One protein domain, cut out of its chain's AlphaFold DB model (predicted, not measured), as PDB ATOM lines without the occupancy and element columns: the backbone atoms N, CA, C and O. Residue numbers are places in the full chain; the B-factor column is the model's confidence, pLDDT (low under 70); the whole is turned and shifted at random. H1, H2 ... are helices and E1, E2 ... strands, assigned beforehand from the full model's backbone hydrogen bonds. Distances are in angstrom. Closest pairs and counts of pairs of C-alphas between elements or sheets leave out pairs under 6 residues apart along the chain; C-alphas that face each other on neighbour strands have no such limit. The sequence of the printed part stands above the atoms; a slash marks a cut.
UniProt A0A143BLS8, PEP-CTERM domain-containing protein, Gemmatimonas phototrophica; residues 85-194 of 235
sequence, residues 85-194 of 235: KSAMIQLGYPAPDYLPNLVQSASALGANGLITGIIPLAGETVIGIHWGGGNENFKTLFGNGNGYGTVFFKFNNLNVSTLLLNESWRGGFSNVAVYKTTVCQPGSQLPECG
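AT A GLANCE: This is residues 85 to 194 of the 235 residues of the protein "PEP-CTERM domain-containing protein" of Gemmatimonas phototrophica (UniProt A0A143BLS8). A strongly twisted sheet is folded back on itself: E2 and E3 double back together near residues 123 and 159, while small helices H1 and H2 graze it and tail residues 186 to 191 stick out. The 110 printed residues, mostly strand, run H1 E1 E2 H2 E3 E4; the antiparallel order is E1, E4, E2, E3. It is compact, radius of gyration of the C-alphas 15.1 A, spanning 47 by 30 by 19 A.

IN THESE COORDINATES: H1 is residues 85 to 90, from C-alpha 85 at (330.963, 354.645, 365.844). E1 is 102 to 110, 20.8 A; E2 112 to 131, 12.3 A; H2 136 to 142; E3 149 to 166, 16.9 A; E4 173 to 181, 20.9 A, ending at (340.582, 368.539, 368.279).

HOW THE PARTS SIT: Antiparallel neighbours are E1 and E4 (N 106 to O 176, 2.8 A), E4 and E2 (N 128 to O 177, 2.8 A), and E2 and E3 (N 125 to O 155, 2.8 A). E2 bends by 159 degrees, E3 by 151. H1 grazes the sheet with residues 87 to 88, H2 with 138 to 142. Every O i to N i+4 pair in H1 and H2 is within hydrogen-bond range.

THE WHOLE: Gly 145 and Gly 187 have the C-alphas farthest apart, 48.2 A. The printed part has no cut; H1 to E1 is a long link. Mean pLDDT is 70.9 over the printed part, under 70 in 52 residues, among them 181 to 194.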
ATOM      1  N   LYS A  85     332.056 354.383 366.798       82.62
ATOM      2  CA  LYS A  85     330.963 354.645 365.844       82.62
ATOM      3  C   LYS A  85     329.612 354.763 366.549       82.62
ATOM      4  O   LYS A  85     328.876 355.714 366.288       82.62
ATOM      5  N   SER A  86     329.314 353.822 367.446       80.62
ATOM      6  CA  SER A  86     328.095 353.830 368.260       80.62
ATOM      7  C   SER A  86     328.037 355.083 369.129       80.62
ATOM      8  O   SER A  86     327.025 355.787 369.139       80.62
ATOM      9  N   ALA A  87     329.149 355.411 369.790       82.81
ATOM     10  CA  ALA A  87     329.241 356.572 370.661       82.81
ATOM     11  C   ALA A  87     329.017 357.895 369.917       82.81
ATOM     12  O   ALA A  87     328.313 358.771 370.417       82.81
ATOM     13  N   MET A  88     329.569 358.058 368.711       83.44
ATOM     14  CA  MET A  88     329.437 359.308 367.954       83.44
ATOM     15  C   MET A  88     327.995 359.577 367.534       83.44
ATOM     16  O   MET A  88     327.515 360.700 367.691       83.44
ATOM     17  N   ILE A  89     327.280 358.550 367.068       81.94
ATOM     18  CA  ILE A  89     325.862 358.676 366.706       81.94
ATOM     19  C   ILE A  89     325.050 359.159 367.915       81.94
ATOM     20  O   ILE A  89     324.235 360.075 367.795       81.94
ATOM     21  N   GLN A  90     325.309 358.594 369.096       80.06
ATOM     22  CA  GLN A  90     324.604 358.970 370.325       80.06
ATOM     23  C   GLN A  90     324.999 360.358 370.849       80.06
ATOM     24  O   GLN A  90     324.157 361.082 371.375       80.06
ATOM     25  N   LEU A  91     326.245 360.779 370.632       77.25
ATOM     26  CA  LEU A  91     326.721 362.135 370.932       77.25
ATOM     27  C   LEU A  91     326.234 363.193 369.917       77.25
ATOM     28  O   LEU A  91     326.662 364.351 369.973       77.25
ATOM     29  N   GLY A  92     325.329 362.815 369.007       80.25
ATOM     30  CA  GLY A  92     324.670 363.709 368.059       80.25
ATOM     31  C   GLY A  92     325.494 364.018 366.811       80.25
ATOM     32  O   GLY A  92     325.189 364.983 366.108       80.25
ATOM     33  N   TYR A  93     326.539 363.237 366.526       78.31
ATOM     34  CA  TYR A  93     327.262 363.344 365.264       78.31
ATOM     35  C   TYR A  93     326.478 362.650 364.138       78.31
ATOM     36  O   TYR A  93     325.877 361.596 364.365       78.31
ATOM     37  N   PRO A  94     326.472 363.207 362.913       76.94
ATOM     38  CA  PRO A  94     325.868 362.539 361.765       76.94
ATOM     39  C   PRO A  94     326.574 361.198 361.494       76.94
ATOM     40  O   PRO A  94     327.794 361.095 361.607       76.94
ATOM     41  N   ALA A  95     325.802 360.163 361.156       64.12
ATOM     42  CA  ALA A  95     326.301 358.814 360.868       64.12
ATOM     43  C   ALA A  95     327.231 358.766 359.624       64.12
ATOM     44  O   ALA A  95     327.290 359.713 358.843       64.12
ATOM     45  N   PRO A  96     327.818 357.599 359.305       50.44
ATOM     46  CA  PRO A  96     329.091 357.034 359.760       50.44
ATOM     47  C   PRO A  96     330.312 357.397 358.884       50.44
ATOM     48  O   PRO A  96     331.404 356.888 359.139       50.44
ATOM     49  N   ASP A  97     330.159 358.263 357.879       55.00
ATOM     50  CA  ASP A  97     331.278 358.665 357.003       55.00
ATOM     51  C   ASP A  97     332.176 359.723 357.660       55.00
ATOM     52  O   ASP A  97     333.308 359.961 357.239       55.00
ATOM     53  N   TYR A  98     331.689 360.327 358.745       54.97
ATOM     54  CA  TYR A  98     332.467 361.200 359.602       54.97
ATOM     55  C   TYR A  98     333.202 360.341 360.637       54.97
ATOM     56  O   TYR A  98     332.747 360.178 361.765       54.97
ATOM     57  N   LEU A  99     334.328 359.744 360.240       59.53
ATOM     58  CA  LEU A  99     335.336 359.285 361.194       59.53
ATOM     59  C   LEU A  99     336.183 360.513 361.538       59.53
ATOM     60  O   LEU A  99     337.017 360.910 360.724       59.53
ATOM     61  N   PRO A 100     335.976 361.169 362.692       63.34
ATOM     62  CA  PRO A 100     336.864 362.231 363.110       63.34
ATOM     63  C   PRO A 100     338.272 361.666 363.209       63.34
ATOM     64  O   PRO A 100     338.475 360.535 363.658       63.34
ATOM     65  N   ASN A 101     339.237 362.471 362.789       72.69
ATOM     66  CA  ASN A 101     340.635 362.091 362.842       72.69
ATOM     67  C   ASN A 101     341.000 361.709 364.285       72.69
ATOM     68  O   ASN A 101     340.849 362.517 365.209       72.69
ATOM     69  N   LEU A 102     341.442 360.463 364.476       79.50
ATOM     70  CA  LEU A 102     342.095 360.040 365.709       79.50
ATOM     71  C   LEU A 102     343.372 360.871 365.831       79.50
ATOM     72  O   LEU A 102     344.298 360.719 365.037       79.50
ATOM     73  N   VAL A 103     343.391 361.780 366.798       76.88
ATOM     74  CA  VAL A 103     344.499 362.718 367.004       76.88
ATOM     75  C   VAL A 103     345.613 362.035 367.782       76.88
ATOM     76  O   VAL A 103     346.794 362.206 367.484       76.88
ATOM     77  N   GLN A 104     345.234 361.251 368.789       80.88
ATOM     78  CA  GLN A 104     346.167 360.570 369.670       80.88
ATOM     79  C   GLN A 104     345.503 359.340 370.276       80.88
ATOM     80  O   GLN A 104     344.333 359.378 370.651       80.88
ATOM     81  N   SER A 105     346.263 358.265 370.432       82.69
ATOM     82  CA  SER A 105     345.894 357.146 371.291       82.69
ATOM     83  C   SER A 105     347.036 356.833 372.247       82.69
ATOM     84  O   SER A 105     348.207 357.090 371.957       82.69
ATOM     85  N   ALA A 106     346.684 356.316 373.413       78.31
ATOM     86  CA  ALA A 106     347.621 355.864 374.418       78.31
ATOM     87  C   ALA A 106     347.063 354.607 375.082       78.31
ATOM     88  O   ALA A 106     345.967 354.611 375.639       78.31
ATOM     89  N   SER A 107     347.824 353.522 375.021       80.06
ATOM     90  CA  SER A 107     347.489 352.256 375.662       80.06
ATOM     91  C   SER A 107     348.232 352.105 376.988       80.06
ATOM     92  O   SER A 107     349.286 352.704 377.200       80.06
ATOM     93  N   ALA A 108     347.673 351.290 377.883       73.38
ATOM     94  CA  ALA A 108     348.278 350.890 379.152       73.38
ATOM     95  C   ALA A 108     348.735 352.064 380.039       73.38
ATOM     96  O   ALA A 108     349.780 352.001 380.686       73.38
ATOM     97  N   LEU A 109     347.935 353.133 380.097       68.44
ATOM     98  CA  LEU A 109     348.227 354.312 380.917       68.44
ATOM     99  C   LEU A 109     348.209 354.019 382.431       68.44
ATOM    100  O   LEU A 109     348.730 354.810 383.215       68.44
ATOM    101  N   GLY A 110     347.636 352.890 382.859       71.06
ATOM    102  CA  GLY A 110     347.609 352.493 384.264       71.06
ATOM    103  C   GLY A 110     346.806 353.471 385.128       71.06
ATOM    104  O   GLY A 110     345.895 354.140 384.645       71.06
ATOM    105  N   ALA A 111     347.126 353.547 386.423       64.81
ATOM    106  CA  ALA A 111     346.379 354.356 387.397       64.81
ATOM    107  C   ALA A 111     346.531 355.878 387.215       64.81
ATOM    108  O   ALA A 111     345.770 356.643 387.793       64.81
ATOM    109  N   ASN A 112     347.517 356.340 386.446       66.94
ATOM    110  CA  ASN A 112     347.698 357.756 386.143       66.94
ATOM    111  C   ASN A 112     348.222 357.881 384.718       66.94
ATOM    112  O   ASN A 112     349.371 357.547 384.440       66.94
ATOM    113  N   GLY A 113     347.366 358.375 383.830       64.69
ATOM    114  CA  GLY A 113     347.693 358.589 382.433       64.69
ATOM    115  C   GLY A 113     347.953 360.059 382.165       64.69
ATOM    116  O   GLY A 113     347.069 360.889 382.358       64.69
ATOM    117  N   LEU A 114     349.142 360.401 381.678       68.44
ATOM    118  CA  LEU A 114     349.377 361.738 381.146       68.44
ATOM    119  C   LEU A 114     349.157 361.719 379.635       68.44
ATOM    120  O   LEU A 114     349.960 361.153 378.895       68.44
ATOM    121  N   ILE A 115     348.103 362.389 379.174       68.75
ATOM    122  CA  ILE A 115     347.935 362.689 377.755       68.75
ATOM    123  C   ILE A 115     348.611 364.029 377.507       68.75
ATOM    124  O   ILE A 115     348.050 365.105 377.723       68.75
ATOM    125  N   THR A 116     349.868 363.947 377.086       67.31
ATOM    126  CA  THR A 116     350.572 365.109 376.546       67.31
ATOM    127  C   THR A 116     350.226 365.179 375.071       67.31
ATOM    128  O   THR A 116     350.637 364.306 374.301       67.31
ATOM    129  N   GLY A 117     349.433 366.181 374.695       60.50
ATOM    130  CA  GLY A 117     349.158 366.436 373.292       60.50
ATOM    131  C   GLY A 117     350.465 366.793 372.595       60.50
ATOM    132  O   GLY A 117     351.190 367.677 373.049       60.50
ATOM    133  N   ILE A 118     350.770 366.128 371.477       57.66
ATOM    134  CA  ILE A 118     351.834 366.585 370.560       57.66
ATOM    135  C   ILE A 118     351.497 368.005 370.059       57.66
ATOM    136  O   ILE A 118     352.377 368.801 369.737       57.66
ATOM    137  N   ILE A 119     350.202 368.327 370.047       62.59
ATOM    138  CA  ILE A 119     349.599 369.614 369.723       62.59
ATOM    139  C   ILE A 119     348.643 369.964 370.879       62.59
ATOM    140  O   ILE A 119     348.036 369.046 371.440       62.59
ATOM    141  N   PRO A 120     348.482 371.249 371.254       69.69
ATOM    142  CA  PRO A 120     347.442 371.649 372.198       69.69
ATOM    143  C   PRO A 120     346.077 371.104 371.769       69.69
ATOM    144  O   PRO A 120     345.696 371.245 370.610       69.69
ATOM    145  N   LEU A 121     345.339 370.496 372.695       74.44
ATOM    146  CA  LEU A 121     343.963 370.072 372.467       74.44
ATOM    147  C   LEU A 121     343.092 371.329 372.472       74.44
ATOM    148  O   LEU A 121     342.862 371.908 373.538       74.44
ATOM    149  N   ALA A 122     342.652 371.770 371.291       74.75
ATOM    150  CA  ALA A 122     341.772 372.925 371.153       74.75
ATOM    151  C   ALA A 122     340.472 372.602 370.397       74.75
ATOM    152  O   ALA A 122     340.442 371.705 369.553       74.75
ATOM    153  N   GLY A 123     339.409 373.353 370.692       79.00
ATOM    154  CA  GLY A 123     338.123 373.276 369.999       79.00
ATOM    155  C   GLY A 123     337.218 372.147 370.493       79.00
ATOM    156  O   GLY A 123     337.226 371.783 371.671       79.00
ATOM    157  N   GLU A 124     336.407 371.604 369.586       82.75
ATOM    158  CA  GLU A 124     335.580 370.437 369.876       82.75
ATOM    159  C   GLU A 124     336.505 369.230 370.028       82.75
ATOM    160  O   GLU A 124     337.259 368.926 369.105       82.75
ATOM    161  N   THR A 125     336.481 368.598 371.203       83.94
ATOM    162  CA  THR A 125     337.294 367.432 371.542       83.94
ATOM    163  C   THR A 125     336.472 366.284 372.071       83.94
ATOM    164  O   THR A 125     335.669 366.467 372.975       83.94
ATOM    165  N   VAL A 126     336.688 365.087 371.537       87.25
ATOM    166  CA  VAL A 126     336.094 363.854 372.048       87.25
ATOM    167  C   VAL A 126     337.194 362.973 372.622       87.25
ATOM    168  O   VAL A 126     338.195 362.707 371.968       87.25
ATOM    169  N   ILE A 127     337.015 362.488 373.844       87.62
ATOM    170  CA  ILE A 127     337.988 361.613 374.505       87.62
ATOM    171  C   ILE A 127     337.289 360.323 374.890       87.62
ATOM    172  O   ILE A 127     336.403 360.344 375.736       87.62
ATOM    173  N   GLY A 128     337.674 359.218 374.262       89.31
ATOM    174  CA  GLY A 128     337.251 357.869 374.617       89.31
ATOM    175  C   GLY A 128     338.231 357.248 375.599       89.31
ATOM    176  O   GLY A 128     339.402 357.085 375.276       89.31
ATOM    177  N   ILE A 129     337.768 356.891 376.788       86.31
ATOM    178  CA  ILE A 129     338.553 356.232 377.831       86.31
ATOM    179  C   ILE A 129     338.005 354.822 377.997       86.31
ATOM    180  O   ILE A 129     336.805 354.649 378.166       86.31
ATOM    181  N   HIS A 130     338.875 353.824 377.962       86.38
ATOM    182  CA  HIS A 130     338.537 352.435 378.208       86.38
ATOM    183  C   HIS A 130     339.196 351.939 379.500       86.38
ATOM    184  O   HIS A 130     340.370 352.219 379.781       86.38
ATOM    185  N   TRP A 131     338.421 351.178 380.270       84.06
ATOM    186  CA  TRP A 131     338.843 350.544 381.512       84.06
ATOM    187  C   TRP A 131     338.939 349.035 381.341       84.06
ATOM    188  O   TRP A 131     338.021 348.381 380.843       84.06
ATOM    189  N   GLY A 132     340.072 348.489 381.783       73.88
ATOM    190  CA  GLY A 132     340.314 347.055 381.798       73.88
ATOM    191  C   GLY A 132     339.451 346.356 382.846       73.88
ATOM    192  O   GLY A 132     339.063 346.941 383.857       73.88
ATOM    193  N   GLY A 133     339.163 345.083 382.599       66.62
ATOM    194  CA  GLY A 133     338.356 344.249 383.479       66.62
ATOM    195  C   GLY A 133     338.982 344.106 384.864       66.62
ATOM    196  O   GLY A 133     340.199 344.132 385.029       66.62
ATOM    197  N   GLY A 134     338.121 343.935 385.868       65.38
ATOM    198  CA  GLY A 134     338.521 343.772 387.269       65.38
ATOM    199  C   GLY A 134     338.039 344.882 388.200       65.38
ATOM    200  O   GLY A 134     338.117 344.720 389.415       65.38
ATOM    201  N   ASN A 135     337.468 345.970 387.674       66.38
ATOM    202  CA  ASN A 135     336.849 346.982 388.521       66.38
ATOM    203  C   ASN A 135     335.381 346.638 388.836       66.38
ATOM    204  O   ASN A 135     334.474 346.847 388.030       66.38
ATOM    205  N   GLU A 136     335.148 346.146 390.053       66.50
ATOM    206  CA  GLU A 136     333.824 345.842 390.618       66.50
ATOM    207  C   GLU A 136     332.855 347.036 390.536       66.50
ATOM    208  O   GLU A 136     331.665 346.862 390.286       66.50
ATOM    209  N   ASN A 137     333.364 348.266 390.655       66.81
ATOM    210  CA  ASN A 137     332.530 349.459 390.567       66.81
ATOM    211  C   ASN A 137     332.059 349.742 389.131       66.81
ATOM    212  O   ASN A 137     330.988 350.317 388.939       66.81
ATOM    213  N   PHE A 138     332.837 349.351 388.115       67.00
ATOM    214  CA  PHE A 138     332.392 349.432 386.719       67.00
ATOM    215  C   PHE A 138     331.324 348.382 386.424       67.00
ATOM    216  O   PHE A 138     330.344 348.698 385.751       67.00
ATOM    217  N   LYS A 139     331.439 347.178 387.005       69.31
ATOM    218  CA  LYS A 139     330.374 346.164 386.911       69.31
ATOM    219  C   LYS A 139     329.040 346.712 387.412       69.31
ATOM    220  O   LYS A 139     328.022 346.526 386.755       69.31
ATOM    221  N   THR A 140     329.050 347.424 388.542       68.06
ATOM    222  CA  THR A 140     327.830 348.031 389.098       68.06
ATOM    223  C   THR A 140     327.322 349.221 388.291       68.06
ATOM    224  O   THR A 140     326.114 349.388 388.180       68.06
ATOM    225  N   LEU A 141     328.215 350.041 387.723       66.38
ATOM    226  CA  LEU A 141     327.819 351.240 386.972       66.38
ATOM    227  C   LEU A 141     327.203 350.909 385.611       66.38
ATOM    228  O   LEU A 141     326.217 351.528 385.228       66.38
ATOM    229  N   PHE A 142     327.768 349.933 384.900       65.75
ATOM    230  CA  PHE A 142     327.347 349.585 383.539       65.75
ATOM    231  C   PHE A 142     326.522 348.296 383.474       65.75
ATOM    232  O   PHE A 142     326.169 347.843 382.390       65.75
ATOM    233  N   GLY A 143     326.256 347.655 384.618       64.44
ATOM    234  CA  GLY A 143     325.560 346.365 384.681       64.44
ATOM    235  C   GLY A 143     326.287 345.232 383.944       64.44
ATOM    236  O   GLY A 143     325.703 344.178 383.700       64.44
ATOM    237  N   ASN A 144     327.550 345.437 383.560       62.03
ATOM    238  CA  ASN A 144     328.310 344.496 382.754       62.03
ATOM    239  C   ASN A 144     329.123 343.579 383.672       62.03
ATOM    240  O   ASN A 144     330.071 344.023 384.323       62.03
ATOM    241  N   GLY A 145     328.778 342.290 383.709       62.16
ATOM    242  CA  GLY A 145     329.423 341.296 384.579       62.16
ATOM    243  C   GLY A 145     330.945 341.184 384.402       62.16
ATOM    244  O   GLY A 145     331.640 340.755 385.324       62.16
ATOM    245  N   ASN A 146     331.477 341.636 383.264       66.31
ATOM    246  CA  ASN A 146     332.896 341.532 382.936       66.31
ATOM    247  C   ASN A 146     333.730 342.736 383.417       66.31
ATOM    248  O   ASN A 146     334.957 342.655 383.450       66.31
ATOM    249  N   GLY A 147     333.090 343.838 383.831       67.38
ATOM    250  CA  GLY A 147     333.768 345.012 384.395       67.38
ATOM    251  C   GLY A 147     334.593 345.835 383.401       67.38
ATOM    252  O   GLY A 147     335.381 346.666 383.840       67.38
ATOM    253  N   TYR A 148     334.419 345.612 382.097       75.50
ATOM    254  CA  TYR A 148     334.967 346.466 381.044       75.50
ATOM    255  C   TYR A 148     333.947 347.538 380.672       75.50
ATOM    256  O   TYR A 148     332.743 347.263 380.600       75.50
ATOM    257  N   GLY A 149     334.438 348.736 380.391       79.25
ATOM    258  CA  GLY A 149     333.619 349.832 379.900       79.25
ATOM    259  C   GLY A 149     334.468 350.831 379.141       79.25
ATOM    260  O   GLY A 149     335.627 351.059 379.484       79.25
ATOM    261  N   THR A 150     333.879 351.421 378.115       83.88
ATOM    262  CA  THR A 150     334.405 352.572 377.397       83.88
ATOM    263  C   THR A 150     333.472 353.742 377.648       83.88
ATOM    264  O   THR A 150     332.255 353.601 377.537       83.88
ATOM    265  N   VAL A 151     334.037 354.899 377.980       83.44
ATOM    266  CA  VAL A 151     333.296 356.145 378.144       83.44
ATOM    267  C   VAL A 151     333.857 357.207 377.214       83.44
ATOM    268  O   VAL A 151     335.061 357.454 377.223       83.44
ATOM    269  N   PHE A 152     332.995 357.864 376.443       86.19
ATOM    270  CA  PHE A 152     333.377 359.021 375.632       86.19
ATOM    271  C   PHE A 152     332.938 360.311 376.294       86.19
ATOM    272  O   PHE A 152     331.801 360.419 376.733       86.19
ATOM    273  N   PHE A 153     333.820 361.302 376.299       85.00
ATOM    274  CA  PHE A 153     333.560 362.645 376.799       85.00
ATOM    275  C   PHE A 153     333.643 363.632 375.647       85.00
ATOM    276  O   PHE A 153     334.680 363.708 374.989       85.00
ATOM    277  N   LYS A 154     332.575 364.400 375.418       85.12
ATOM    278  CA  LYS A 154     332.560 365.482 374.428       85.12
ATOM    279  C   LYS A 154     332.774 366.838 375.095       85.12
ATOM    280  O   LYS A 154     331.972 367.275 375.918       85.12
ATOM    281  N   PHE A 155     333.813 367.534 374.664       82.44
ATOM    282  CA  PHE A 155     334.155 368.903 375.018       82.44
ATOM    283  C   PHE A 155     333.885 369.803 373.815       82.44
ATOM    284  O   PHE A 155     334.335 369.503 372.718       82.44
ATOM    285  N   ASN A 156     333.177 370.918 373.995       78.94
ATOM    286  CA  ASN A 156     332.871 371.812 372.865       78.94
ATOM    287  C   ASN A 156     333.976 372.845 372.587       78.94
ATOM    288  O   ASN A 156     334.077 373.349 371.473       78.94
ATOM    289  N   ASN A 157     334.761 373.203 373.604       73.94
ATOM    290  CA  ASN A 157     335.775 374.254 373.522       73.94
ATOM    291  C   ASN A 157     336.923 373.966 374.496       73.94
ATOM    292  O   ASN A 157     337.159 374.706 375.453       73.94
ATOM    293  N   LEU A 158     337.580 372.823 374.307       78.88
ATOM    294  CA  LEU A 158     338.780 372.493 375.059       78.88
ATOM    295  C   LEU A 158     339.912 373.444 374.636       78.88
ATOM    296  O   LEU A 158     339.931 373.900 373.497       78.88
ATOM    297  N   ASN A 159     340.821 373.792 375.546       78.56
ATOM    298  CA  ASN A 159     342.041 374.540 375.227       78.56
ATOM    299  C   ASN A 159     343.116 374.220 376.273       78.56
ATOM    300  O   ASN A 159     343.285 374.949 377.252       78.56
ATOM    301  N   VAL A 160     343.780 373.075 376.111       74.19
ATOM    302  CA  VAL A 160     344.791 372.581 377.058       74.19
ATOM    303  C   VAL A 160     345.991 371.999 376.316       74.19
ATOM    304  O   VAL A 160     345.839 371.321 375.306       74.19
ATOM    305  N   SER A 161     347.202 372.229 376.818       72.94
ATOM    306  CA  SER A 161     348.425 371.599 376.293       72.94
ATOM    307  C   SER A 161     348.628 370.177 376.822       72.94
ATOM    308  O   SER A 161     349.179 369.315 376.143       72.94
ATOM    309  N   THR A 162     348.164 369.929 378.042       72.31
ATOM    310  CA  THR A 162     348.285 368.647 378.732       72.31
ATOM    311  C   THR A 162     346.968 368.311 379.398       72.31
ATOM    312  O   THR A 162     346.414 369.140 380.125       72.31
ATOM    313  N   LEU A 163     346.508 367.082 379.199       76.25
ATOM    314  CA  LEU A 163     345.383 366.524 379.923       76.25
ATOM    315  C   LEU A 163     345.904 365.438 380.861       76.25
ATOM    316  O   LEU A 163     346.366 364.380 380.430       76.25
ATOM    317  N   LEU A 164     345.844 365.718 382.158       76.00
ATOM    318  CA  LEU A 164     346.138 364.724 383.175       76.00
ATOM    319  C   LEU A 164     344.874 363.906 383.436       76.00
ATOM    320  O   LEU A 164     343.861 364.445 383.883       76.00
ATOM    321  N   LEU A 165     344.957 362.607 383.176       75.19
ATOM    322  CA  LEU A 165     343.959 361.642 383.598       75.19
ATOM    323  C   LEU A 165     344.437 361.031 384.908       75.19
ATOM    324  O   LEU A 165     345.450 360.327 384.950       75.19
ATOM    325  N   ASN A 166     343.725 361.325 385.989       67.19
ATOM    326  CA  ASN A 166     344.058 360.795 387.301       67.19
ATOM    327  C   ASN A 166     342.981 359.794 387.708       67.19
ATOM    328  O   ASN A 166     341.810 360.128 387.881       67.19
ATOM    329  N   GLU A 167     343.417 358.554 387.860       65.94
ATOM    330  CA  GLU A 167     342.599 357.395 388.179       65.94
ATOM    331  C   GLU A 167     342.777 357.033 389.658       65.94
ATOM    332  O   GLU A 167     342.979 355.884 390.041       65.94
ATOM    333  N   SER A 168     342.675 358.040 390.529       56.16
ATOM    334  CA  SER A 168     342.833 357.882 391.983       56.16
ATOM    335  C   SER A 168     341.828 356.917 392.625       56.16
ATOM    336  O   SER A 168     341.971 356.602 393.803       56.16
ATOM    337  N   TRP A 169     340.835 356.418 391.881       53.03
ATOM    338  CA  TRP A 169     339.723 355.669 392.455       53.03
ATOM    339  C   TRP A 169     339.478 354.263 391.869       53.03
ATOM    340  O   TRP A 169     338.693 353.544 392.490       53.03
ATOM    341  N   ARG A 170     340.010 353.844 390.698       59.41
ATOM    342  CA  ARG A 170     339.285 352.824 389.887       59.41
ATOM    343  C   ARG A 170     340.096 351.882 388.952       59.41
ATOM    344  O   ARG A 170     339.543 351.349 387.992       59.41
ATOM    345  N   GLY A 171     341.331 351.512 389.294       64.19
ATOM    346  CA  GLY A 171     341.996 350.339 388.681       64.19
ATOM    347  C   GLY A 171     342.729 350.573 387.352       64.19
ATOM    348  O   GLY A 171     343.240 349.622 386.767       64.19
ATOM    349  N   GLY A 172     342.870 351.826 386.937       72.19
ATOM    350  CA  GLY A 172     343.702 352.259 385.828       72.19
ATOM    351  C   GLY A 172     343.045 352.175 384.455       72.19
ATOM    352  O   GLY A 172     342.170 351.354 384.181       72.19
ATOM    353  N   PHE A 173     343.504 353.051 383.565       78.06
ATOM    354  CA  PHE A 173     343.070 353.093 382.177       78.06
ATOM    355  C   PHE A 173     343.844 352.056 381.363       78.06
ATOM    356  O   PHE A 173     345.081 352.038 381.355       78.06
ATOM    357  N   SER A 174     343.122 351.207 380.640       82.50
ATOM    358  CA  SER A 174     343.729 350.242 379.723       82.50
ATOM    359  C   SER A 174     343.983 350.864 378.354       82.50
ATOM    360  O   SER A 174     344.985 350.534 377.718       82.50
ATOM    361  N   ASN A 175     343.133 351.790 377.909       86.94
ATOM    362  CA  ASN A 175     343.317 352.482 376.638       86.94
ATOM    363  C   ASN A 175     342.594 353.830 376.632       86.94
ATOM    364  O   ASN A 175     341.502 353.953 377.178       86.94
ATOM    365  N   VAL A 176     343.192 354.844 376.020       86.12
ATOM    366  CA  VAL A 176     342.572 356.149 375.815       86.12
ATOM    367  C   VAL A 176     342.810 356.603 374.389       86.12
ATOM    368  O   VAL A 176     343.916 356.504 373.863       86.12
ATOM    369  N   ALA A 177     341.769 357.143 373.774       88.50
ATOM    370  CA  ALA A 177     341.799 357.685 372.436       88.50
ATOM    371  C   ALA A 177     341.186 359.087 372.422       88.50
ATOM    372  O   ALA A 177     340.144 359.343 373.021       88.50
ATOM    373  N   VAL A 178     341.852 360.006 371.736       86.38
ATOM    374  CA  VAL A 178     341.439 361.396 371.562       86.38
ATOM    375  C   VAL A 178     341.067 361.595 370.100       86.38
ATOM    376  O   VAL A 178     341.893 361.415 369.203       86.38
ATOM    377  N   TYR A 179     339.822 361.982 369.863       85.19
ATOM    378  CA  TYR A 179     339.220 362.179 368.551       85.19
ATOM    379  C   TYR A 179     338.790 363.619 368.395       85.19
ATOM    380  O   TYR A 179     338.176 364.152 369.314       85.19
ATOM    381  N   LYS A 180     339.037 364.174 367.199       72.50
ATOM    382  CA  LYS A 180     338.729 365.555 366.808       72.50
ATOM    383  C   LYS A 180     339.282 366.549 367.821       72.50
ATOM    384  O   LYS A 180     338.826 366.625 368.930       72.50
ATOM    385  N   THR A 181     340.259 367.354 367.479       67.25
ATOM    386  CA  THR A 181     340.582 368.539 368.279       67.25
ATOM    387  C   THR A 181     340.551 369.622 367.241       67.25
ATOM    388  O   THR A 181     341.480 369.673 366.434       67.25
ATOM    389  N   THR A 182     339.442 370.350 367.098       61.84
ATOM    390  CA  THR A 182     339.350 371.429 366.105       61.84
ATOM    391  C   THR A 182     340.355 372.524 366.453       61.84
ATOM    392  O   THR A 182     340.027 373.573 366.997       61.84
ATOM    393  N   VAL A 183     341.616 372.283 366.117       53.31
ATOM    394  CA  VAL A 183     342.660 373.282 366.071       53.31
ATOM    395  C   VAL A 183     342.931 373.493 364.605       53.31
ATOM    396  O   VAL A 183     343.769 372.846 363.980       53.31
ATOM    397  N   CYS A 184     342.209 374.448 364.048       53.19
ATOM    398  CA  CYS A 184     342.688 375.119 362.864       53.19
ATOM    399  C   CYS A 184     343.853 375.985 363.324       53.19
ATOM    400  O   CYS A 184     343.693 377.156 363.660       53.19
ATOM    401  N   GLN A 185     345.028 375.366 363.453       51.81
ATOM    402  CA  GLN A 185     346.248 376.132 363.629       51.81
ATOM    403  C   GLN A 185     346.433 377.022 362.394       51.81
ATOM    404  O   GLN A 185     346.097 376.588 361.284       51.81
ATOM    405  N   PRO A 186     346.961 378.249 362.549       46.78
ATOM    406  CA  PRO A 186     347.406 379.040 361.409       46.78
ATOM    407  C   PRO A 186     348.338 378.185 360.530       46.78
ATOM    408  O   PRO A 186     349.419 377.806 360.972       46.78
ATOM    409  N   GLY A 187     347.892 377.820 359.320       49.00
ATOM    410  CA  GLY A 187     348.618 376.928 358.399       49.00
ATOM    411  C   GLY A 187     348.102 375.483 358.276       49.00
ATOM    412  O   GLY A 187     348.680 374.713 357.512       49.00
ATOM    413  N   SER A 188     347.029 375.091 358.972       50.69
ATOM    414  CA  SER A 188     346.403 373.771 358.786       50.69
ATOM    415  C   SER A 188     345.847 373.608 357.362       50.69
ATOM    416  O   SER A 188     345.096 374.458 356.891       50.69
ATOM    417  N   GLN A 189     346.197 372.506 356.685       46.06
ATOM    418  CA  GLN A 189     345.678 372.133 355.355       46.06
ATOM    419  C   GLN A 189     344.482 371.173 355.420       46.06
ATOM    420  O   GLN A 189     344.043 370.653 354.395       46.06
ATOM    421  N   LEU A 190     343.944 370.912 356.615       49.09
ATOM    422  CA  LEU A 190     342.757 370.074 356.741       49.09
ATOM    423  C   LEU A 190     341.544 370.805 356.124       49.09
ATOM    424  O   LEU A 190     341.344 371.988 356.419       49.09
ATOM    425  N   PRO A 191     340.713 370.137 355.299       50.09
ATOM    426  CA  PRO A 191     339.553 370.757 354.644       50.09
ATOM    427  C   PRO A 191     338.575 371.405 355.633       50.09
ATOM    428  O   PRO A 191     338.059 372.492 355.398       50.09
ATOM    429  N   GLU A 192     338.406 370.773 356.794       50.81
ATOM    430  CA  GLU A 192     337.593 371.235 357.925       50.81
ATOM    431  C   GLU A 192     338.159 372.467 358.657       50.81
ATOM    432  O   GLU A 192     337.485 373.047 359.505       50.81
ATOM    433  N   CYS A 193     339.366 372.906 358.286       55.22
ATOM    434  CA  CYS A 193     340.049 374.075 358.827       55.22
ATOM    435  C   CYS A 193     340.287 375.210 357.825       55.22
ATOM    436  O   CYS A 193     341.121 376.082 358.070       55.22
ATOM    437  N   GLY A 194     339.553 375.214 356.710       48.06
ATOM    438  CA  GLY A 194     339.742 376.182 355.623       48.06
ATOM    439  C   GLY A 194     340.842 375.785 354.631       48.06
ATOM    440  O   GLY A 194     341.142 376.545 353.715       48.06
TER     441      GLY A 194